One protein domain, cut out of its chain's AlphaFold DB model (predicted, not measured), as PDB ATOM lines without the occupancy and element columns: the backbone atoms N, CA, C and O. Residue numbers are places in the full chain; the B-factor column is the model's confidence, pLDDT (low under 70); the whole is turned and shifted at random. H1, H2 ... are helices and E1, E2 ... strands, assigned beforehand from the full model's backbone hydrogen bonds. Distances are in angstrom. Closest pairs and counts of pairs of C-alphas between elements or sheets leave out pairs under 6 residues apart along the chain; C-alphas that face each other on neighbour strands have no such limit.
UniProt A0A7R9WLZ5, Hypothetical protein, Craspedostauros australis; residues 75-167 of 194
ATOM      1  N   ASP A  75     146.669 165.686 167.510       83.31
ATOM      2  CA  ASP A  75     146.590 166.871 168.367       83.31
ATOM      3  C   ASP A  75     147.950 167.585 168.427       83.31
ATOM      4  O   ASP A  75     148.996 166.953 168.575       83.31
ATOM      5  N   MET A  76     147.963 168.913 168.344       80.81
ATOM      6  CA  MET A  76     149.198 169.678 168.527       80.81
ATOM      7  C   MET A  76     149.782 169.543 169.926       80.81
ATOM      8  O   MET A  76     151.000 169.621 170.072       80.81
ATOM      9  N   MET A  77     148.949 169.259 170.925       82.25
ATOM     10  CA  MET A  77     149.410 168.948 172.276       82.25
ATOM     11  C   MET A  77     150.136 167.600 172.348       82.25
ATOM     12  O   MET A  77     150.937 167.388 173.254       82.25
ATOM     13  N   ASP A  78     149.955 166.710 171.363       88.31
ATOM     14  CA  ASP A  78     150.712 165.460 171.286       88.31
ATOM     15  C   ASP A  78     152.138 165.664 170.773       88.31
ATOM     16  O   ASP A  78     152.983 164.793 171.001       88.31
ATOM     17  N   ILE A  79     152.425 166.763 170.059       88.69
ATOM     18  CA  ILE A  79     153.764 167.013 169.504       88.69
ATOM     19  C   ILE A  79     154.784 166.979 170.650       88.69
ATOM     20  O   ILE A  79     155.634 166.085 170.556       88.69
ATOM     21  N   PRO A  80     154.584 167.766 171.748       90.06
ATOM     22  CA  PRO A  80     155.076 167.636 173.134       90.06
ATOM     23  C   PRO A  80     155.351 166.295 173.761       90.06
ATOM     24  O   PRO A  80     156.281 166.221 174.548       90.06
ATOM     25  N   GLN A  81     154.667 165.219 173.392       92.94
ATOM     26  CA  GLN A  81     155.016 163.869 173.860       92.94
ATOM     27  C   GLN A  81     155.596 162.961 172.763       92.94
ATOM     28  O   GLN A  81     156.378 162.042 173.037       92.94
ATOM     29  N   ALA A  82     155.368 163.300 171.495       93.38
ATOM     30  CA  ALA A  82     155.876 162.569 170.348       93.38
ATOM     31  C   ALA A  82     157.369 162.759 170.014       93.38
ATOM     32  O   ALA A  82     158.024 161.758 169.720       93.38
ATOM     33  N   PHE A  83     157.961 163.959 170.062       93.94
ATOM     34  CA  PHE A  83     159.405 164.143 169.781       93.94
ATOM     35  C   PHE A  83     160.445 163.604 170.815       93.94
ATOM     36  O   PHE A  83     161.539 163.254 170.418       93.94
ATOM     37  N   SER A  84     160.157 163.440 172.103       95.19
ATOM     38  CA  SER A  84     160.885 162.836 173.207       95.19
ATOM     39  C   SER A  84     160.920 161.353 172.940       95.19
ATOM     40  O   SER A  84     161.993 160.774 172.793       95.19
ATOM     41  N   CYS A  85     159.746 160.767 172.689       94.31
ATOM     42  CA  CYS A  85     159.644 159.410 172.182       94.31
ATOM     43  C   CYS A  85     160.448 159.235 170.873       94.31
ATOM     44  O   CYS A  85     161.224 158.287 170.721       94.31
ATOM     45  N   PHE A  86     160.329 160.176 169.930       93.38
ATOM     46  CA  PHE A  86     161.079 160.163 168.674       93.38
ATOM     47  C   PHE A  86     162.593 160.292 168.881       93.38
ATOM     48  O   PHE A  86     163.320 159.517 168.274       93.38
ATOM     49  N   SER A  87     163.077 161.192 169.738       92.31
ATOM     50  CA  SER A  87     164.501 161.449 170.001       92.31
ATOM     51  C   SER A  87     165.176 160.202 170.566       92.31
ATOM     52  O   SER A  87     166.242 159.804 170.089       92.31
ATOM     53  N   TYR A  88     164.483 159.487 171.457       93.31
ATOM     54  CA  TYR A  88     164.895 158.171 171.931       93.31
ATOM     55  C   TYR A  88     164.997 157.141 170.810       93.31
ATOM     56  O   TYR A  88     165.995 156.431 170.681       93.31
ATOM     57  N   HIS A  89     163.990 157.056 169.946       90.44
ATOM     58  CA  HIS A  89     164.003 156.094 168.846       90.44
ATOM     59  C   HIS A  89     164.941 156.451 167.694       90.44
ATOM     60  O   HIS A  89     165.366 155.545 166.968       90.44
ATOM     61  N   LEU A  90     165.216 157.735 167.501       86.94
ATOM     62  CA  LEU A  90     166.115 158.264 166.490       86.94
ATOM     63  C   LEU A  90     167.569 158.046 166.906       86.94
ATOM     64  O   LEU A  90     168.362 157.571 166.100       86.94
ATOM     65  N   SER A  91     167.897 158.288 168.177       84.75
ATOM     66  CA  SER A  91     169.238 158.076 168.738       84.75
ATOM     67  C   SER A  91     169.630 156.598 168.884       84.75
ATOM     68  O   SER A  91     170.665 156.279 169.465       84.75
ATOM     69  N   GLY A  92     168.800 155.667 168.400       88.38
ATOM     70  CA  GLY A  92     169.024 154.236 168.579       88.38
ATOM     71  C   GLY A  92     168.875 153.795 170.034       88.38
ATOM     72  O   GLY A  92     169.589 152.895 170.465       88.38
ATOM     73  N   ARG A  93     167.944 154.411 170.780       91.00
ATOM     74  CA  ARG A  93     167.657 154.135 172.198       91.00
ATOM     75  C   ARG A  93     168.782 154.545 173.154       91.00
ATOM     76  O   ARG A  93     168.965 153.922 174.198       91.00
ATOM     77  N   ARG A  94     169.552 155.574 172.790       90.19
ATOM     78  CA  ARG A  94     170.736 156.019 173.547       90.19
ATOM     79  C   ARG A  94     170.543 157.339 174.279       90.19
ATOM     80  O   ARG A  94     171.247 157.581 175.251       90.19
ATOM     81  N   MET A  95     169.643 158.189 173.807       92.25
ATOM     82  CA  MET A  95     169.438 159.538 174.324       92.25
ATOM     83  C   MET A  95     167.962 159.900 174.259       92.25
ATOM     84  O   MET A  95     167.330 159.645 173.240       92.25
ATOM     85  N   LEU A  96     167.441 160.506 175.315       94.06
ATOM     86  CA  LEU A  96     166.084 161.026 175.416       94.06
ATOM     87  C   LEU A  96     166.159 162.521 175.723       94.06
ATOM     88  O   LEU A  96     166.879 162.917 176.633       94.06
ATOM     89  N   ILE A  97     165.403 163.323 174.979       95.06
ATOM     90  CA  ILE A  97     165.194 164.749 175.245       95.06
ATOM     91  C   ILE A  97     163.772 164.902 175.800       95.06
ATOM     92  O   ILE A  97     162.821 164.521 175.118       95.06
ATOM     93  N   CYS A  98     163.610 165.388 177.026       94.69
ATOM     94  CA  CYS A  98     162.331 165.486 177.741       94.69
ATOM     95  C   CYS A  98     162.286 166.730 178.642       94.69
ATOM     96  O   CYS A  98     163.201 167.542 178.589       94.69
ATOM     97  N   ASP A  99     161.210 166.876 179.425       90.75
ATOM     98  CA  ASP A  99     160.948 168.061 180.263       90.75
ATOM     99  C   ASP A  99     161.076 169.358 179.462       90.75
ATOM    100  O   ASP A  99     161.959 170.183 179.663       90.75
ATOM    101  N   LEU A 100     160.272 169.441 178.409       89.56
ATOM    102  CA  LEU A 100     160.454 170.469 177.404       89.56
ATOM    103  C   LEU A 100     159.584 171.658 177.787       89.56
ATOM    104  O   LEU A 100     158.381 171.535 177.863       89.56
ATOM    105  N   GLN A 101     160.141 172.807 178.105       83.06
ATOM    106  CA  GLN A 101     159.332 173.925 178.604       83.06
ATOM    107  C   GLN A 101     159.281 175.014 177.543       83.06
ATOM    108  O   GLN A 101     160.156 175.052 176.684       83.06
ATOM    109  N   GLY A 102     158.246 175.854 177.529       85.00
ATOM    110  CA  GLY A 102     158.174 176.961 176.575       85.00
ATOM    111  C   GLY A 102     156.773 177.304 176.084       85.00
ATOM    112  O   GLY A 102     155.770 176.915 176.681       85.00
ATOM    113  N   ILE A 103     156.718 178.043 174.972       85.69
ATOM    114  CA  ILE A 103     155.483 178.627 174.432       85.69
ATOM    115  C   ILE A 103     155.214 178.185 172.993       85.69
ATOM    116  O   ILE A 103     156.129 178.045 172.177       85.69
ATOM    117  N   LEU A 104     153.935 178.008 172.654       85.62
ATOM    118  CA  LEU A 104     153.496 177.841 171.270       85.62
ATOM    119  C   LEU A 104     153.224 179.215 170.652       85.62
ATOM    120  O   LEU A 104     152.195 179.838 170.902       85.62
ATOM    121  N   ASN A 105     154.132 179.675 169.797       84.00
ATOM    122  CA  ASN A 105     153.960 180.905 169.044       84.00
ATOM    123  C   ASN A 105     153.122 180.639 167.785       84.00
ATOM    124  O   ASN A 105     153.646 180.227 166.742       84.00
ATOM    125  N   THR A 106     151.814 180.885 167.884       84.31
ATOM    126  CA  THR A 106     150.863 180.695 166.776       84.31
ATOM    127  C   THR A 106     150.939 181.787 165.708       84.31
ATOM    128  O   THR A 106     150.514 181.584 164.573       84.31
ATOM    129  N   SER A 107     151.523 182.937 166.038       81.88
ATOM    130  CA  SER A 107     151.592 184.105 165.155       81.88
ATOM    131  C   SER A 107     152.705 184.013 164.108       81.88
ATOM    132  O   SER A 107     152.678 184.749 163.114       81.88
ATOM    133  N   ARG A 108     153.692 183.120 164.287       74.56
ATOM    134  CA  ARG A 108     154.746 182.906 163.285       74.56
ATOM    135  C   ARG A 108     154.190 182.233 162.029       74.56
ATOM    136  O   ARG A 108     153.390 181.306 162.079       74.56
ATOM    137  N   LYS A 109     154.655 182.713 160.874       76.62
ATOM    138  CA  LYS A 109     154.327 182.188 159.540       76.62
ATOM    139  C   LYS A 109     155.591 181.618 158.883       76.62
ATOM    140  O   LYS A 109     156.673 182.151 159.129       76.62
ATOM    141  N   PRO A 110     155.489 180.583 158.026       77.56
ATOM    142  CA  PRO A 110     154.256 179.976 157.506       77.56
ATOM    143  C   PRO A 110     153.570 178.991 158.464       77.56
ATOM    144  O   PRO A 110     152.419 178.636 158.226       77.56
ATOM    145  N   HIS A 111     154.256 178.564 159.524       76.38
ATOM    146  CA  HIS A 111     153.759 177.599 160.501       76.38
ATOM    147  C   HIS A 111     154.045 178.103 161.916       76.38
ATOM    148  O   HIS A 111     155.060 178.783 162.109       76.38
ATOM    149  N   PRO A 112     153.194 177.754 162.890       79.31
ATOM    150  CA  PRO A 112     153.442 178.092 164.273       79.31
ATOM    151  C   PRO A 112     154.622 177.279 164.803       79.31
ATOM    152  O   PRO A 112     154.977 176.224 164.270       79.31
ATOM    153  N   VAL A 113     155.268 177.818 165.829       83.69
ATOM    154  CA  VAL A 113     156.553 177.320 166.323       83.69
ATOM    155  C   VAL A 113     156.477 177.172 167.829       83.69
ATOM    156  O   VAL A 113     156.053 178.097 168.516       83.69
ATOM    157  N   PHE A 114     156.923 176.033 168.344       84.00
ATOM    158  CA  PHE A 114     157.210 175.905 169.766       84.00
ATOM    159  C   PHE A 114     158.595 176.486 170.049       84.00
ATOM    160  O   PHE A 114     159.600 176.002 169.523       84.00
ATOM    161  N   GLU A 115     158.639 177.527 170.870       87.38
ATOM    162  CA  GLU A 115     159.872 178.130 171.368       87.38
ATOM    163  C   GLU A 115     160.165 177.494 172.730       87.38
ATOM    164  O   GLU A 115     159.432 177.737 173.687       87.38
ATOM    165  N   LEU A 116     161.172 176.612 172.777       87.31
ATOM    166  CA  LEU A 116     161.463 175.763 173.933       87.31
ATOM    167  C   LEU A 116     162.699 176.213 174.705       87.31
ATOM    168  O   LEU A 116     163.696 176.617 174.101       87.31
ATOM    169  N   THR A 117     162.662 176.041 176.019       85.25
ATOM    170  CA  THR A 117     163.735 176.353 176.959       85.25
ATOM    171  C   THR A 117     164.018 175.167 177.882       85.25
ATOM    172  O   THR A 117     163.171 174.297 178.083       85.25
ATOM    173  N   ASP A 118     165.257 175.122 178.376       88.75
ATOM    174  CA  ASP A 118     165.727 174.232 179.446       88.75
ATOM    175  C   ASP A 118     165.396 172.731 179.303       88.75
ATOM    176  O   ASP A 118     164.967 172.102 180.269       88.75
ATOM    177  N   PRO A 119     165.625 172.099 178.132       92.19
ATOM    178  CA  PRO A 119     165.329 170.683 177.976       92.19
ATOM    179  C   PRO A 119     166.204 169.817 178.890       92.19
ATOM    180  O   PRO A 119     167.427 169.979 178.953       92.19
ATOM    181  N   VAL A 120     165.606 168.796 179.496       93.69
ATOM    182  CA  VAL A 120     166.352 167.724 180.158       93.69
ATOM    183  C   VAL A 120     166.797 166.696 179.123       93.69
ATOM    184  O   VAL A 120     166.014 166.210 178.304       93.69
ATOM    185  N   ILE A 121     168.076 166.323 179.176       93.56
ATOM    186  CA  ILE A 121     168.646 165.294 178.308       93.56
ATOM    187  C   ILE A 121     169.118 164.133 179.176       93.56
ATOM    188  O   ILE A 121     169.968 164.290 180.048       93.56
ATOM    189  N   HIS A 122     168.564 162.949 178.923       92.62
ATOM    190  CA  HIS A 122     169.003 161.706 179.537       92.62
ATOM    191  C   HIS A 122     169.802 160.879 178.537       92.62
ATOM    192  O   HIS A 122     169.291 160.541 177.464       92.62
ATOM    193  N   ARG A 123     171.036 160.498 178.879       89.88
ATOM    194  CA  ARG A 123     171.868 159.637 178.026       89.88
ATOM    195  C   ARG A 123     172.147 158.305 178.700       89.88
ATOM    196  O   ARG A 123     172.596 158.243 179.838       89.88
ATOM    197  N   LYS A 124     171.929 157.207 177.972       87.62
ATOM    198  CA  LYS A 124     172.368 155.887 178.424       87.62
ATOM    199  C   LYS A 124     173.889 155.909 178.547       87.62
ATOM    200  O   LYS A 124     174.590 156.113 177.554       87.62
ATOM    201  N   GLU A 125     174.364 155.744 179.773       73.00
ATOM    202  CA  GLU A 125     175.761 155.920 180.138       73.00
ATOM    203  C   GLU A 125     176.674 155.005 179.310       73.00
ATOM    204  O   GLU A 125     176.438 153.803 179.165       73.00
ATOM    205  N   GLN A 126     177.740 155.586 178.761       62.28
ATOM    206  CA  GLN A 126     178.916 154.845 178.325       62.28
ATOM    207  C   GLN A 126     180.085 155.337 179.175       62.28
ATOM    208  O   GLN A 126     180.570 156.444 178.970       62.28
ATOM    209  N   ALA A 127     180.519 154.504 180.122       59.09
ATOM    210  CA  ALA A 127     181.749 154.681 180.896       59.09
ATOM    211  C   ALA A 127     181.868 156.001 181.699       59.09
ATOM    212  O   ALA A 127     182.809 156.769 181.502       59.09
ATOM    213  N   GLY A 128     180.968 156.232 182.662       57.59
ATOM    214  CA  GLY A 128     181.256 157.110 183.805       57.59
ATOM    215  C   GLY A 128     181.108 158.616 183.577       57.59
ATOM    216  O   GLY A 128     181.614 159.393 184.386       57.59
ATOM    217  N   LYS A 129     180.473 159.057 182.483       62.69
ATOM    218  CA  LYS A 129     180.257 160.485 182.194       62.69
ATOM    219  C   LYS A 129     178.779 160.806 181.991       62.69
ATOM    220  O   LYS A 129     178.110 160.193 181.160       62.69
ATOM    221  N   ARG A 130     178.302 161.801 182.745       67.19
ATOM    222  CA  ARG A 130     177.031 162.501 182.520       67.19
ATOM    223  C   ARG A 130     177.330 163.758 181.715       67.19
ATOM    224  O   ARG A 130     177.886 164.713 182.252       67.19
ATOM    225  N   ASP A 131     177.006 163.732 180.430       74.12
ATOM    226  CA  ASP A 131     177.417 164.786 179.493       74.12
ATOM    227  C   ASP A 131     176.459 165.994 179.489       74.12
ATOM    228  O   ASP A 131     176.811 167.044 178.959       74.12
ATOM    229  N   TYR A 132     175.271 165.873 180.099       84.12
ATOM    230  CA  TYR A 132     174.201 166.883 180.025       84.12
ATOM    231  C   TYR A 132     173.822 167.496 181.377       84.12
ATOM    232  O   TYR A 132     172.709 167.974 181.579       84.12
ATOM    233  N   GLY A 133     174.770 167.515 182.315       85.31
ATOM    234  CA  GLY A 133     174.610 168.205 183.592       85.31
ATOM    235  C   GLY A 133     173.843 167.410 184.650       85.31
ATOM    236  O   GLY A 133     173.720 166.188 184.593       85.31
ATOM    237  N   ARG A 134     173.381 168.117 185.688       88.62
ATOM    238  CA  ARG A 134     172.844 167.510 186.921       88.62
ATOM    239  C   ARG A 134     171.491 166.825 186.731       88.62
ATOM    240  O   ARG A 134     171.188 165.891 187.468       88.62
ATOM    241  N   THR A 135     170.700 167.280 185.763       88.75
ATOM    242  CA  THR A 135     169.379 166.724 185.444       88.75
ATOM    243  C   THR A 135     169.471 165.443 184.610       88.75
ATOM    244  O   THR A 135     168.489 164.712 184.513       88.75
ATOM    245  N   ASP A 136     170.648 165.094 184.075       91.25
ATOM    246  CA  ASP A 136     170.878 163.809 183.415       91.25
ATOM    247  C   ASP A 136     170.875 162.660 184.441       91.25
ATOM    248  O   ASP A 136     171.840 162.423 185.176       91.25
ATOM    249  N   ARG A 137     169.752 161.935 184.489       91.00
ATOM    250  CA  ARG A 137     169.554 160.711 185.285       91.00
ATOM    251  C   ARG A 137     169.800 159.435 184.472       91.00
ATOM    252  O   ARG A 137     169.445 158.342 184.911       91.00
ATOM    253  N   GLY A 138     170.379 159.555 183.280       91.62
ATOM    254  CA  GLY A 138     170.739 158.442 182.415       91.62
ATOM    255  C   GLY A 138     169.598 157.456 182.152       91.62
ATOM    256  O   GLY A 138     168.465 157.839 181.855       91.62
ATOM    257  N   GLU A 139     169.890 156.157 182.250       92.81
ATOM    258  CA  GLU A 139     168.905 155.099 181.981       92.81
ATOM    259  C   GLU A 139     167.724 155.114 182.965       92.81
ATOM    260  O   GLU A 139     166.610 154.737 182.597       92.81
ATOM    261  N   GLU A 140     167.927 155.614 184.185       92.75
ATOM    262  CA  GLU A 140     166.861 155.768 185.170       92.75
ATOM    263  C   GLU A 140     165.834 156.817 184.729       92.75
ATOM    264  O   GLU A 140     164.637 156.535 184.725       92.75
ATOM    265  N   GLY A 141     166.308 157.983 184.278       93.06
ATOM    266  CA  GLY A 141     165.452 159.044 183.745       93.06
ATOM    267  C   GLY A 141     164.692 158.606 182.491       93.06
ATOM    268  O   GLY A 141     163.493 158.849 182.364       93.06
ATOM    269  N   ILE A 142     165.352 157.851 181.603       94.69
ATOM    270  CA  ILE A 142     164.698 157.234 180.436       94.69
ATOM    271  C   ILE A 142     163.564 156.304 180.883       94.69
ATOM    272  O   ILE A 142     162.454 156.368 180.353       94.69
ATOM    273  N   ARG A 143     163.830 155.432 181.859       95.25
ATOM    274  CA  ARG A 143     162.835 154.494 182.383       95.25
ATOM    275  C   ARG A 143     161.667 155.228 183.042       95.25
ATOM    276  O   ARG A 143     160.534 154.794 182.877       95.25
ATOM    277  N   ASP A 144     161.929 156.297 183.789       94.94
ATOM    278  CA  ASP A 144     160.891 157.099 184.441       94.94
ATOM    279  C   ASP A 144     159.978 157.792 183.421       94.94
ATOM    280  O   ASP A 144     158.760 157.691 183.549       94.94
ATOM    281  N   PHE A 145     160.532 158.375 182.353       95.19
ATOM    282  CA  PHE A 145     159.733 158.941 181.258       95.19
ATOM    283  C   PHE A 145     158.785 157.903 180.636       95.19
ATOM    284  O   PHE A 145     157.586 158.139 180.495       95.19
ATOM    285  N   PHE A 146     159.294 156.716 180.288       95.56
ATOM    286  CA  PHE A 146     158.477 155.691 179.629       95.56
ATOM    287  C   PHE A 146     157.479 154.981 180.554       95.56
ATOM    288  O   PHE A 146     156.589 154.302 180.049       95.56
ATOM    289  N   LYS A 147     157.582 155.136 181.881       95.31
ATOM    290  CA  LYS A 147     156.558 154.635 182.815       95.31
ATOM    291  C   LYS A 147     155.237 155.390 182.683       95.31
ATOM    292  O   LYS A 147     154.188 154.788 182.879       95.31
ATOM    293  N   THR A 148     155.293 156.687 182.392       88.81
ATOM    294  CA  THR A 148     154.111 157.558 182.314       88.81
ATOM    295  C   THR A 148     153.743 157.914 180.874       88.81
ATOM    296  O   THR A 148     152.592 158.250 180.596       88.81
ATOM    297  N   HIS A 149     154.681 157.799 179.932       94.00
ATOM    298  CA  HIS A 149     154.427 158.074 178.523       94.00
ATOM    299  C   HIS A 149     153.499 157.033 177.877       94.00
ATOM    300  O   HIS A 149     153.824 155.848 177.789       94.00
ATOM    301  N   THR A 150     152.397 157.503 177.291       93.50
ATOM    302  CA  THR A 150     151.545 156.707 176.398       93.50
ATOM    303  C   THR A 150     151.710 157.199 174.963       93.50
ATOM    304  O   THR A 150     151.474 158.364 174.663       93.50
ATOM    305  N   CYS A 151     152.112 156.309 174.048       93.81
ATOM    306  CA  CYS A 151     152.318 156.681 172.648       93.81
ATOM    307  C   CYS A 151     151.014 157.135 171.974       93.81
ATOM    308  O   CYS A 151     150.136 156.313 171.684       93.81
ATOM    309  N   SER A 152     150.958 158.419 171.615       90.12
ATOM    310  CA  SER A 152     149.892 158.996 170.800       90.12
ATOM    311  C   SER A 152     149.942 158.498 169.351       90.12
ATOM    312  O   SER A 152     150.851 157.769 168.916       90.12
ATOM    313  N   ARG A 153     148.947 158.901 168.555       90.12
ATOM    314  CA  ARG A 153     148.935 158.625 167.115       90.12
ATOM    315  C   ARG A 153     150.162 159.222 166.422       90.12
ATOM    316  O   ARG A 153     150.768 158.550 165.579       90.12
ATOM    317  N   LEU A 154     150.562 160.426 166.822       89.25
ATOM    318  CA  LEU A 154     151.727 161.109 166.277       89.25
ATOM    319  C   LEU A 154     153.028 160.348 166.576       89.25
ATOM    320  O   LEU A 154     153.829 160.153 165.660       89.25
ATOM    321  N   CYS A 155     153.204 159.805 167.792       90.75
ATOM    322  CA  CYS A 155     154.354 158.947 168.120       90.75
ATOM    323  C   CYS A 155     154.501 157.804 167.104       90.75
ATOM    324  O   CYS A 155     155.567 157.579 166.527       90.75
ATOM    325  N   LYS A 156     153.391 157.106 166.833       89.44
ATOM    326  CA  LYS A 156     153.351 155.960 165.912       89.44
ATOM    327  C   LYS A 156     153.665 156.377 164.475       89.44
ATOM    328  O   LYS A 156     154.300 155.616 163.746       89.44
ATOM    329  N   MET A 157     153.244 157.571 164.058       87.19
ATOM    330  CA  MET A 157     153.560 158.118 162.735       87.19
ATOM    331  C   MET A 157     155.057 158.416 162.585       87.19
ATOM    332  O   MET A 157     155.660 157.972 161.606       87.19
ATOM    333  N   LEU A 158     155.666 159.087 163.569       84.44
ATOM    334  CA  LEU A 158     157.085 159.468 163.544       84.44
ATOM    335  C   LEU A 158     158.037 158.264 163.605       84.44
ATOM    336  O   LEU A 158     159.136 158.296 163.053       84.44
ATOM    337  N   GLN A 159     157.618 157.161 164.227       81.69
ATOM    338  CA  GLN A 159     158.438 155.952 164.340       81.69
ATOM    339  C   GLN A 159     158.484 155.097 163.060       81.69
ATOM    340  O   GLN A 159     159.314 154.182 162.966       81.69
ATOM    341  N   LYS A 160     157.642 155.373 162.052       78.00
ATOM    342  CA  LYS A 160     157.642 154.628 160.781       78.00
ATOM    343  C   LYS A 160     158.996 154.778 160.070       78.00
ATOM    344  O   LYS A 160     159.540 155.872 159.950       78.00
ATOM    345  N   ARG A 161     159.526 153.676 159.512       63.31
ATOM    346  CA  ARG A 161     160.867 153.613 158.871       63.31
ATOM    347  C   ARG A 161     161.113 154.683 157.799       63.31
ATOM    348  O   ARG A 161     162.259 155.071 157.597       63.31
ATOM    349  N   ARG A 162     160.065 155.141 157.106       63.16
ATOM    350  CA  ARG A 162     160.162 156.197 156.084       63.16
ATOM    351  C   ARG A 162     160.554 157.552 156.687       63.16
ATOM    352  O   ARG A 162     161.390 158.229 156.105       63.16
ATOM    353  N   MET A 163     160.046 157.883 157.874       63.12
ATOM    354  CA  MET A 163     160.348 159.145 158.563       63.12
ATOM    355  C   MET A 163     161.781 159.169 159.101       63.12
ATOM    356  O   MET A 163     162.489 160.156 158.938       63.12
ATOM    357  N   LYS A 164     162.260 158.038 159.632       57.44
ATOM    358  CA  LYS A 164     163.647 157.895 160.115       57.44
ATOM    359  C   LYS A 164     164.712 158.056 159.018       57.44
ATOM    360  O   LYS A 164     165.849 158.363 159.335       57.44
ATOM    361  N   LYS A 165     164.370 157.815 157.745       56.44
ATOM    362  CA  LYS A 165     165.285 158.028 156.605       56.44
ATOM    363  C   LYS A 165     165.312 159.478 156.121       56.44
ATOM    364  O   LYS A 165     166.346 159.907 155.620       56.44
ATOM    365  N   ALA A 166     164.184 160.180 156.234       56.91
ATOM    366  CA  ALA A 166     164.071 161.596 155.888       56.91
ATOM    367  C   ALA A 166     164.806 162.474 156.914       56.91
ATOM    368  O   ALA A 166     165.466 163.436 156.544       56.91
ATOM    369  N   PHE A 167     164.776 162.083 158.193       57.06
ATOM    370  CA  PHE A 167     165.581 162.699 159.246       57.06
ATOM    371  C   PHE A 167     166.940 161.991 159.370       57.06
ATOM    372  O   PHE A 167     167.164 161.197 160.283       57.06
TER     373      PHE A 167
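This is residues 75 to 167 of the 194 residues of the protein "Hypothetical protein" of Craspedostauros australis (UniProt A0A7R9WLZ5). A two-stranded antiparallel ribbon bends part-way along: one half, E1 with E4, has the helices H1 and H2 packed on it, and the other half, the hairpin of E2 and E3, reaches away from the four helices. H3 packs on H1, H4 lies beyond them near the last residue of H1, and a long loop, residues 124 to 137, joins E4 to H2. The printed part has 93 residues, with four named helices and four named strands in the order H1 E1 E2 E3 E4 H2 H3 H4, and its class is mixed, helices and strands. It is compact, with a radius of gyration of the C-alphas of 14.2 A, and its outline is only just elongated, spanning 44 by 29 by 25 A.

E2, residues 101 to 105, and E3, residues 113 to 117, form an antiparallel hairpin at 156 degrees; N 105 and O 113 are 2.8 A apart, within hydrogen-bond range. E1, residues 95 to 98, runs on into E2 at 66 degrees, and E3 runs on into E4, residues 120 to 123, at 77 degrees. E1 and E4 are antiparallel neighbours at 163 degrees, with N 96 and O 122 at 2.8 A. H1, residues 76 to 90, comes closest to E1 at the C-alphas of Tyr 88 and Leu 96, 4.7 A. H2, residues 138 to 148, comes closest to E4 at the C-alphas of His 122 and Gly 138, 4.7 A. H1 and H2 are near each other, with 7 pairs of C-alphas within 10 A. H3, residues 153 to 158, touches H1, the closest C-alphas being those of Ala 82 and Cys 155, 4.5 A; they run the same way at a steep tilt of 39 degrees. H4, residues 161 to 166, is close to H1 but not clearly touching: the closest C-alphas, of Leu 90 and Lys 164, are 6.8 A apart. Every O i to N i+4 pair is within hydrogen-bond range in H3 and H4, against 7 of 11 in H1 and 6 of 7 in H2.

E2 measures 13.0 A from first to last C-alpha and E3 12.9 A. H1 measures 20.5 A, from C-alpha 76 at (149.198, 169.678, 168.527). H2 measures 16.7 A. H4 ends at C-alpha 166, (164.071, 161.596, 155.888).

The two C-alphas farthest apart, those of Ser 107 and Ala 127, are 45.0 A apart. The printed part has no cut. The link from E4 to H2 is long, with 14 residues. The mean pLDDT of the printed part is 84.8; residues 126 to 130 and 161 to 167 are under 70.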